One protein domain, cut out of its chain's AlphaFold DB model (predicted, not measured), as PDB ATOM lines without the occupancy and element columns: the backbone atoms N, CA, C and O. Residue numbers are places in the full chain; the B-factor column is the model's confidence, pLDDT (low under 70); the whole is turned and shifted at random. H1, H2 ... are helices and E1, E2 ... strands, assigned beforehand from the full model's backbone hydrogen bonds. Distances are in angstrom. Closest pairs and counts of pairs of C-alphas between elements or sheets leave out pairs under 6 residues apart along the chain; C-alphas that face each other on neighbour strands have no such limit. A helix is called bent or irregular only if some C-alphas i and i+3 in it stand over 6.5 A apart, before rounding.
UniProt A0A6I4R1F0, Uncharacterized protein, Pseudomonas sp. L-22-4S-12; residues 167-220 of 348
ATOM      1  N   GLU A 167     -25.097  10.823  51.119       96.94
ATOM      2  CA  GLU A 167     -26.399  11.064  50.480       96.94
ATOM      3  C   GLU A 167     -26.465  12.403  49.735       96.94
ATOM      4  O   GLU A 167     -27.261  12.564  48.806       96.94
ATOM      5  N   ARG A 168     -25.625  13.367  50.134       96.75
ATOM      6  CA  ARG A 168     -25.501  14.680  49.487       96.75
ATOM      7  C   ARG A 168     -24.647  14.622  48.225       96.75
ATOM      8  O   ARG A 168     -24.687  15.552  47.419       96.75
ATOM      9  N   LEU A 169     -23.881  13.545  48.060       97.38
ATOM     10  CA  LEU A 169     -22.963  13.331  46.955       97.38
ATOM     11  C   LEU A 169     -23.546  12.337  45.950       97.38
ATOM     12  O   LEU A 169     -24.134  11.313  46.295       97.38
ATOM     13  N   LYS A 170     -23.339  12.623  44.668       96.75
ATOM     14  CA  LYS A 170     -23.652  11.713  43.562       96.75
ATOM     15  C   LYS A 170     -22.492  11.724  42.581       96.75
ATOM     16  O   LYS A 170     -22.023  12.794  42.198       96.75
ATOM     17  N   LEU A 171     -22.048  10.553  42.145       97.06
ATOM     18  CA  LEU A 171     -21.176  10.450  40.981       97.06
ATOM     19  C   LEU A 171     -22.045  10.428  39.731       97.06
ATOM     20  O   LEU A 171     -23.032   9.702  39.672       97.06
ATOM     21  N   VAL A 172     -21.701  11.242  38.743       95.75
ATOM     22  CA  VAL A 172     -22.455  11.379  37.500       95.75
ATOM     23  C   VAL A 172     -21.569  10.957  36.344       95.75
ATOM     24  O   VAL A 172     -20.543  11.580  36.082       95.75
ATOM     25  N   GLU A 173     -21.979   9.902  35.653       95.00
ATOM     26  CA  GLU A 173     -21.307   9.367  34.476       95.00
ATOM     27  C   GLU A 173     -21.955   9.895  33.194       95.00
ATOM     28  O   GLU A 173     -23.169   9.792  32.991       95.00
ATOM     29  N   VAL A 174     -21.126  10.413  32.295       93.00
ATOM     30  CA  VAL A 174     -21.492  10.779  30.930       93.00
ATOM     31  C   VAL A 174     -20.933   9.724  29.986       93.00
ATOM     32  O   VAL A 174     -19.718   9.602  29.836       93.00
ATOM     33  N   ALA A 175     -21.829   8.982  29.336       87.88
ATOM     34  CA  ALA A 175     -21.460   7.986  28.340       87.88
ATOM     35  C   ALA A 175     -20.895   8.638  27.063       87.88
ATOM     36  O   ALA A 175     -21.314   9.723  26.660       87.88
ATOM     37  N   GLY A 176     -19.967   7.938  26.416       82.44
ATOM     38  CA  GLY A 176     -19.320   8.323  25.163       82.44
ATOM     39  C   GLY A 176     -18.066   7.479  24.937       82.44
ATOM     40  O   GLY A 176     -17.723   6.661  25.789       82.44
ATOM     41  N   ASP A 177     -17.359   7.704  23.829       78.38
ATOM     42  CA  ASP A 177     -16.101   6.994  23.519       78.38
ATOM     43  C   ASP A 177     -15.030   7.215  24.602       78.38
ATOM     44  O   ASP A 177     -14.214   6.341  24.897       78.38
ATOM     45  N   HIS A 178     -15.075   8.386  25.243       80.44
ATOM     46  CA  HIS A 178     -14.288   8.727  26.420       80.44
ATOM     47  C   HIS A 178     -15.241   9.151  27.542       80.44
ATOM     48  O   HIS A 178     -15.639  10.324  27.581       80.44
ATOM     49  N   PRO A 179     -15.658   8.219  28.421       86.06
ATOM     50  CA  PRO A 179     -16.631   8.524  29.455       86.06
ATOM     51  C   PRO A 179     -16.075   9.582  30.403       86.06
ATOM     52  O   PRO A 179     -14.926   9.514  30.846       86.06
ATOM     53  N   GLN A 180     -16.906  10.571  30.712       90.62
ATOM     54  CA  GLN A 180     -16.561  11.640  31.643       90.62
ATOM     55  C   GLN A 180     -17.308  11.438  32.946       90.62
ATOM     56  O   GLN A 180     -18.454  10.988  32.954       90.62
ATOM     57  N   TYR A 181     -16.671  11.815  34.045       93.44
ATOM     58  CA  TYR A 181     -17.270  11.697  35.360       93.44
ATOM     59  C   TYR A 181     -17.224  13.026  36.093       93.44
ATOM     60  O   TYR A 181     -16.215  13.737  36.085       93.44
ATOM     61  N   PHE A 182     -18.321  13.314  36.775       94.94
ATOM     62  CA  PHE A 182     -18.469  14.463  37.647       94.94
ATOM     63  C   PHE A 182     -18.890  13.991  39.033       94.94
ATOM     64  O   PHE A 182     -19.595  12.992  39.170       94.94
ATOM     65  N   ALA A 183     -18.499  14.723  40.065       96.25
ATOM     66  CA  ALA A 183     -19.156  14.653  41.356       96.25
ATOM     67  C   ALA A 183     -20.151  15.797  41.474       96.25
ATOM     68  O   ALA A 183     -19.845  16.938  41.134       96.25
ATOM     69  N   MET A 184     -21.339  15.477  41.965       95.56
ATOM     70  CA  MET A 184     -22.399  16.427  42.239       95.56
ATOM     71  C   MET A 184     -22.643  16.494  43.742       95.56
ATOM     72  O   MET A 184     -22.844  15.458  44.372       95.56
ATOM     73  N   LEU A 185     -22.656  17.704  44.293       96.00
ATOM     74  CA  LEU A 185     -22.954  17.984  45.694       96.00
ATOM     75  C   LEU A 185     -24.247  18.800  45.795       96.00
ATOM     76  O   LEU A 185     -24.405  19.812  45.102       96.00
ATOM     77  N   ASP A 186     -25.169  18.345  46.647       94.75
ATOM     78  CA  ASP A 186     -26.459  18.991  46.943       94.75
ATOM     79  C   ASP A 186     -27.298  19.320  45.697       94.75
ATOM     80  O   ASP A 186     -28.026  20.310  45.662       94.75
ATOM     81  N   GLU A 187     -27.143  18.523  44.632       92.06
ATOM     82  CA  GLU A 187     -27.788  18.739  43.322       92.06
ATOM     83  C   GLU A 187     -27.531  20.130  42.715       92.06
ATOM     84  O   GLU A 187     -28.267  20.603  41.846       92.06
ATOM     85  N   ARG A 188     -26.469  20.799  43.173       91.62
ATOM     86  CA  ARG A 188     -26.179  22.193  42.846       91.62
ATOM     87  C   ARG A 188     -24.766  22.391  42.341       91.62
ATOM     88  O   ARG A 188     -24.569  23.154  41.403       91.62
ATOM     89  N   TYR A 189     -23.790  21.745  42.958       92.94
ATOM     90  CA  TYR A 189     -22.387  21.943  42.626       92.94
ATOM     91  C   TYR A 189     -21.871  20.747  41.843       92.94
ATOM     92  O   TYR A 189     -22.075  19.616  42.269       92.94
ATOM     93  N   LEU A 190     -21.208  20.988  40.716       93.19
ATOM     94  CA  LEU A 190     -20.551  19.967  39.904       93.19
ATOM     95  C   LEU A 190     -19.041  20.176  39.915       93.19
ATOM     96  O   LEU A 190     -18.578  21.277  39.640       93.19
ATOM     97  N   GLN A 191     -18.284  19.114  40.156       93.44
ATOM     98  CA  GLN A 191     -16.827  19.091  40.049       93.44
ATOM     99  C   GLN A 191     -16.413  17.989  39.072       93.44
ATOM    100  O   GLN A 191     -16.889  16.859  39.176       93.44
ATOM    101  N   ALA A 192     -15.545  18.307  38.108       92.44
ATOM    102  CA  ALA A 192     -14.978  17.293  37.218       92.44
ATOM    103  C   ALA A 192     -14.031  16.374  37.994       92.44
ATOM    104  O   ALA A 192     -13.238  16.846  38.809       92.44
ATOM    105  N   LEU A 193     -14.105  15.068  37.736       93.19
ATOM    106  CA  LEU A 193     -13.210  14.104  38.367       93.19
ATOM    107  C   LEU A 193     -11.938  13.926  37.553       93.19
ATOM    108  O   LEU A 193     -11.982  13.603  36.368       93.19
ATOM    109  N   GLU A 194     -10.801  14.050  38.224       90.44
ATOM    110  CA  GLU A 194      -9.501  13.844  37.595       90.44
ATOM    111  C   GLU A 194      -9.096  12.369  37.554       90.44
ATOM    112  O   GLU A 194      -8.468  11.912  36.598       90.44
ATOM    113  N   ARG A 195      -9.463  11.603  38.588       93.56
ATOM    114  CA  ARG A 195      -9.140  10.175  38.729       93.56
ATOM    115  C   ARG A 195     -10.414   9.343  38.881       93.56
ATOM    116  O   ARG A 195     -10.602   8.710  39.919       93.56
ATOM    117  N   PRO A 196     -11.288   9.315  37.857       94.19
ATOM    118  CA  PRO A 196     -12.649   8.795  37.973       94.19
ATOM    119  C   PRO A 196     -12.725   7.365  38.506       94.19
ATOM    120  O   PRO A 196     -13.551   7.088  39.369       94.19
ATOM    121  N   ASP A 197     -11.846   6.464  38.064       94.00
ATOM    122  CA  ASP A 197     -11.885   5.069  38.510       94.00
ATOM    123  C   ASP A 197     -11.486   4.893  39.977       94.00
ATOM    124  O   ASP A 197     -12.106   4.102  40.690       94.00
ATOM    125  N   VAL A 198     -10.485   5.640  40.450       96.38
ATOM    126  CA  VAL A 198     -10.063   5.586  41.858       96.38
ATOM    127  C   VAL A 198     -11.067   6.314  42.742       96.38
ATOM    128  O   VAL A 198     -11.469   5.763  43.763       96.38
ATOM    129  N   THR A 199     -11.556   7.482  42.317       97.38
ATOM    130  CA  THR A 199     -12.637   8.202  43.001       97.38
ATOM    131  C   THR A 199     -13.879   7.331  43.146       97.38
ATOM    132  O   THR A 199     -14.432   7.238  44.238       97.38
ATOM    133  N   ARG A 200     -14.312   6.652  42.074       96.19
ATOM    134  CA  ARG A 200     -15.507   5.798  42.085       96.19
ATOM    135  C   ARG A 200     -15.346   4.627  43.044       96.19
ATOM    136  O   ARG A 200     -16.241   4.395  43.846       96.19
ATOM    137  N   LYS A 201     -14.209   3.923  43.004       96.19
ATOM    138  CA  LYS A 201     -13.917   2.834  43.952       96.19
ATOM    139  C   LYS A 201     -13.954   3.341  45.394       96.19
ATOM    140  O   LYS A 201     -14.706   2.809  46.205       96.19
ATOM    141  N   TYR A 202     -13.232   4.422  45.679       98.19
ATOM    142  CA  TYR A 202     -13.126   4.985  47.022       98.19
ATOM    143  C   TYR A 202     -14.470   5.478  47.573       98.19
ATOM    144  O   TYR A 202     -14.894   5.080  48.656       98.19
ATOM    145  N   LEU A 203     -15.188   6.301  46.807       97.94
ATOM    146  CA  LEU A 203     -16.461   6.870  47.246       97.94
ATOM    147  C   LEU A 203     -17.611   5.859  47.230       97.94
ATOM    148  O   LEU A 203     -18.569   6.034  47.978       97.94
ATOM    149  N   SER A 204     -17.518   4.775  46.453       97.19
ATOM    150  CA  SER A 204     -18.475   3.670  46.570       97.19
ATOM    151  C   SER A 204     -18.384   2.981  47.934       97.19
ATOM    152  O   SER A 204     -19.416   2.647  48.510       97.19
ATOM    153  N   ALA A 205     -17.177   2.854  48.504       97.44
ATOM    154  CA  ALA A 205     -16.991   2.339  49.860       97.44
ATOM    155  C   ALA A 205     -17.538   3.291  50.931       97.44
ATOM    156  O   ALA A 205     -18.057   2.835  51.950       97.44
ATOM    157  N   TYR A 206     -17.501   4.596  50.650       97.81
ATOM    158  CA  TYR A 206     -18.129   5.632  51.469       97.81
ATOM    159  C   TYR A 206     -19.669   5.647  51.367       97.81
ATOM    160  O   TYR A 206     -20.338   6.228  52.216       97.81
ATOM    161  N   GLY A 207     -20.253   4.990  50.358       97.62
ATOM    162  CA  GLY A 207     -21.706   4.905  50.151       97.62
ATOM    163  C   GLY A 207     -22.267   5.851  49.083       97.62
ATOM    164  O   GLY A 207     -23.485   5.955  48.933       97.62
ATOM    165  N   VAL A 208     -21.410   6.525  48.311       97.94
ATOM    166  CA  VAL A 208     -21.835   7.417  47.223       97.94
ATOM    167  C   VAL A 208     -22.334   6.604  46.031       97.94
ATOM    168  O   VAL A 208     -21.686   5.662  45.572       97.94
ATOM    169  N   LYS A 209     -23.491   6.999  45.490       96.38
ATOM    170  CA  LYS A 209     -24.110   6.344  44.330       96.38
ATOM    171  C   LYS A 209     -23.626   6.952  43.018       96.38
ATOM    172  O   LYS A 209     -23.454   8.167  42.917       96.38
ATOM    173  N   THR A 210     -23.510   6.108  41.997       95.75
ATOM    174  CA  THR A 210     -23.254   6.526  40.612       95.75
ATOM    175  C   THR A 210     -24.555   6.550  39.823       95.75
ATOM    176  O   THR A 210     -25.348   5.612  39.895       95.75
ATOM    177  N   LEU A 211     -24.777   7.624  39.073       95.00
ATOM    178  CA  LEU A 211     -25.934   7.851  38.218       95.00
ATOM    179  C   LEU A 211     -25.466   8.209  36.809       95.00
ATOM    180  O   LEU A 211     -24.415   8.821  36.633       95.00
ATOM    181  N   HIS A 212     -26.281   7.908  35.805       93.25
ATOM    182  CA  HIS A 212     -26.031   8.393  34.451       93.25
ATOM    183  C   HIS A 212     -26.538   9.822  34.278       93.25
ATOM    184  O   HIS A 212     -27.621  10.167  34.753       93.25
ATOM    185  N   TRP A 213     -25.799  10.631  33.524       91.62
ATOM    186  CA  TRP A 213     -26.157  12.011  33.191       91.62
ATOM    187  C   TRP A 213     -27.580  12.139  32.638       91.62
ATOM    188  O   TRP A 213     -28.340  13.005  33.060       91.62
ATOM    189  N   SER A 214     -27.978  11.223  31.752       87.38
ATOM    190  CA  SER A 214     -29.311  11.184  31.133       87.38
ATOM    191  C   SER A 214     -30.458  10.954  32.123       87.38
ATOM    192  O   SER A 214     -31.599  11.300  31.825       87.38
ATOM    193  N   SER A 215     -30.181  10.398  33.307       88.50
ATOM    194  CA  SER A 215     -31.193  10.202  34.352       88.50
ATOM    195  C   SER A 215     -31.551  11.502  35.088       88.50
ATOM    196  O   SER A 215     -32.591  11.576  35.745       88.50
ATOM    197  N   LEU A 216     -30.726  12.548  34.961       86.75
ATOM    198  CA  LEU A 216     -30.857  13.801  35.696       86.75
ATOM    199  C   LEU A 216     -31.515  14.874  34.813       86.75
ATOM    200  O   LEU A 216     -30.870  15.533  34.004       86.75
ATOM    201  N   LYS A 217     -32.827  15.078  34.989       75.50
ATOM    202  CA  LYS A 217     -33.636  15.980  34.141       75.50
ATOM    203  C   LYS A 217     -33.319  17.475  34.291       75.50
ATOM    204  O   LYS A 217     -33.656  18.248  33.402       75.50
ATOM    205  N   ALA A 218     -32.730  17.890  35.413       76.44
ATOM    206  CA  ALA A 218     -32.518  19.300  35.755       76.44
ATOM    207  C   ALA A 218     -31.114  19.828  35.399       76.44
ATOM    208  O   ALA A 218     -30.776  20.961  35.753       76.44
ATOM    209  N   LEU A 219     -30.283  19.017  34.732       81.19
ATOM    210  CA  LEU A 219     -28.921  19.419  34.399       81.19
ATOM    211  C   LEU A 219     -28.863  20.311  33.142       81.19
ATOM    212  O   LEU A 219     -29.587  20.066  32.173       81.19
ATOM    213  N   PRO A 220     -27.993  21.338  33.141       81.50
ATOM    214  CA  PRO A 220     -27.700  22.144  31.961       81.50
ATOM    215  C   PRO A 220     -27.041  21.306  30.859       81.50
ATOM    216  O   PRO A 220     -26.590  20.188  31.096       81.50
TER     217      PRO A 220
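Overview. This is residues 167 to 220 of the 348 residues of an uncharacterized protein of Pseudomonas sp. L-22-4S-12 (UniProt A0A6I4R1F0). A small, twisted wall of four strands has one helix, H1, packed over one of its faces, and the stretch after the last strand, residues 213 to 220, runs on the other side of the wall from H1. E1, E2 and E3 fold back and forth beside one another; the chain then crosses over as H1 and comes back as E4 on the far side of E1, and the turn of the E1 and E2 hairpin, residues 175 to 179, lies at one end of the longest axis. The printed part has 54 residues with one named helix and four named strands, along the chain E1, E2, E3, H1, E4; the sheet has the order E3, E2, E1, E4 and is mixed. The class is mixed, helices and strands, in two layers, a helix on one face of a sheet. The whole is compact, with a radius of gyration of the C-alphas of 10.5 A, and rounded, with spans of 28 by 27 by 16 A.

Along the chain. E1 holds residues 169 to 174 and is 16.3 A long from first to last C-alpha; it begins at C-alpha 169, at (-22.963, 13.331, 46.955). E2, residues 180 to 185, is 16.7 A long, and E1 and E2 have 6 residues each. E3 holds residues 189 to 192 and measures 10.3 A. H1, residues 196 to 206, is 14.9 A long and begins at C-alpha 196, at (-12.649, 8.795, 37.973). It is not bent. E4, residues 209 to 212, measures 10.3 A and ends at C-alpha 212, at (-26.031, 8.393, 34.451).

Arrangement. E1 and E2 are inner strands of the sheet, and their centres are the nearest to the mean of the C-alphas, at 1.5 A and 3.2 A. They form a hairpin, antiparallel with 156 degrees between their directions; N 172 and O 182 are 2.8 A apart and N 182 and O 172 are 2.9 A apart, both within hydrogen-bond range. E2 and E3 form a second hairpin, antiparallel at 152 degrees, with N 183 and O 191 at 2.8 A. E1, E2 and E3 make a meander, each strand the antiparallel neighbour of the one before. E4 is parallel to E1, with 31 degrees between their directions; N 173 and O 211 are 2.8 A apart, and the C-alphas of Leu 171 and Thr 210 face each other at 4.5 A. E3 and E4 are the edge strands and are apart. From edge to edge of the sheet the strands' lines turn by 80 degrees. E3, H1 and E4 form a split strand-helix-strand unit, two strands of one sheet that are not neighbours with a helix between them along the chain; E2 and E1 are between E3 and E4 in the sheet, and the crossover is right-handed. H1 is on the sheet at a height over the sheet of 9.3 A. It lies over E1 and only just over E4, on which 3 of its C-alphas fall. On the local plane its line and that of E1 stand at 29 degrees, and it only just runs along the strands. The closest C-alphas of E2 and H1 are those of Tyr 181 and Pro 196, 6.1 A apart; those of E1 and H1 are Leu 171 and Arg 200, 7.4 A apart. In H1 every O i to N i+4 pair is within hydrogen-bond range.

Size, cuts and confidence. The two C-alphas farthest apart are those of Glu 167 and Asp 177, at 29.1 A, while those of Glu 167 and Pro 220 are 21.6 A apart. The printed part has no cut. The links E1 to E2, E2 to E3, E3 to H1 and H1 to E4 are tight, and no link is long. The mean pLDDT of the printed part is 92.3, and no printed residue is under 70.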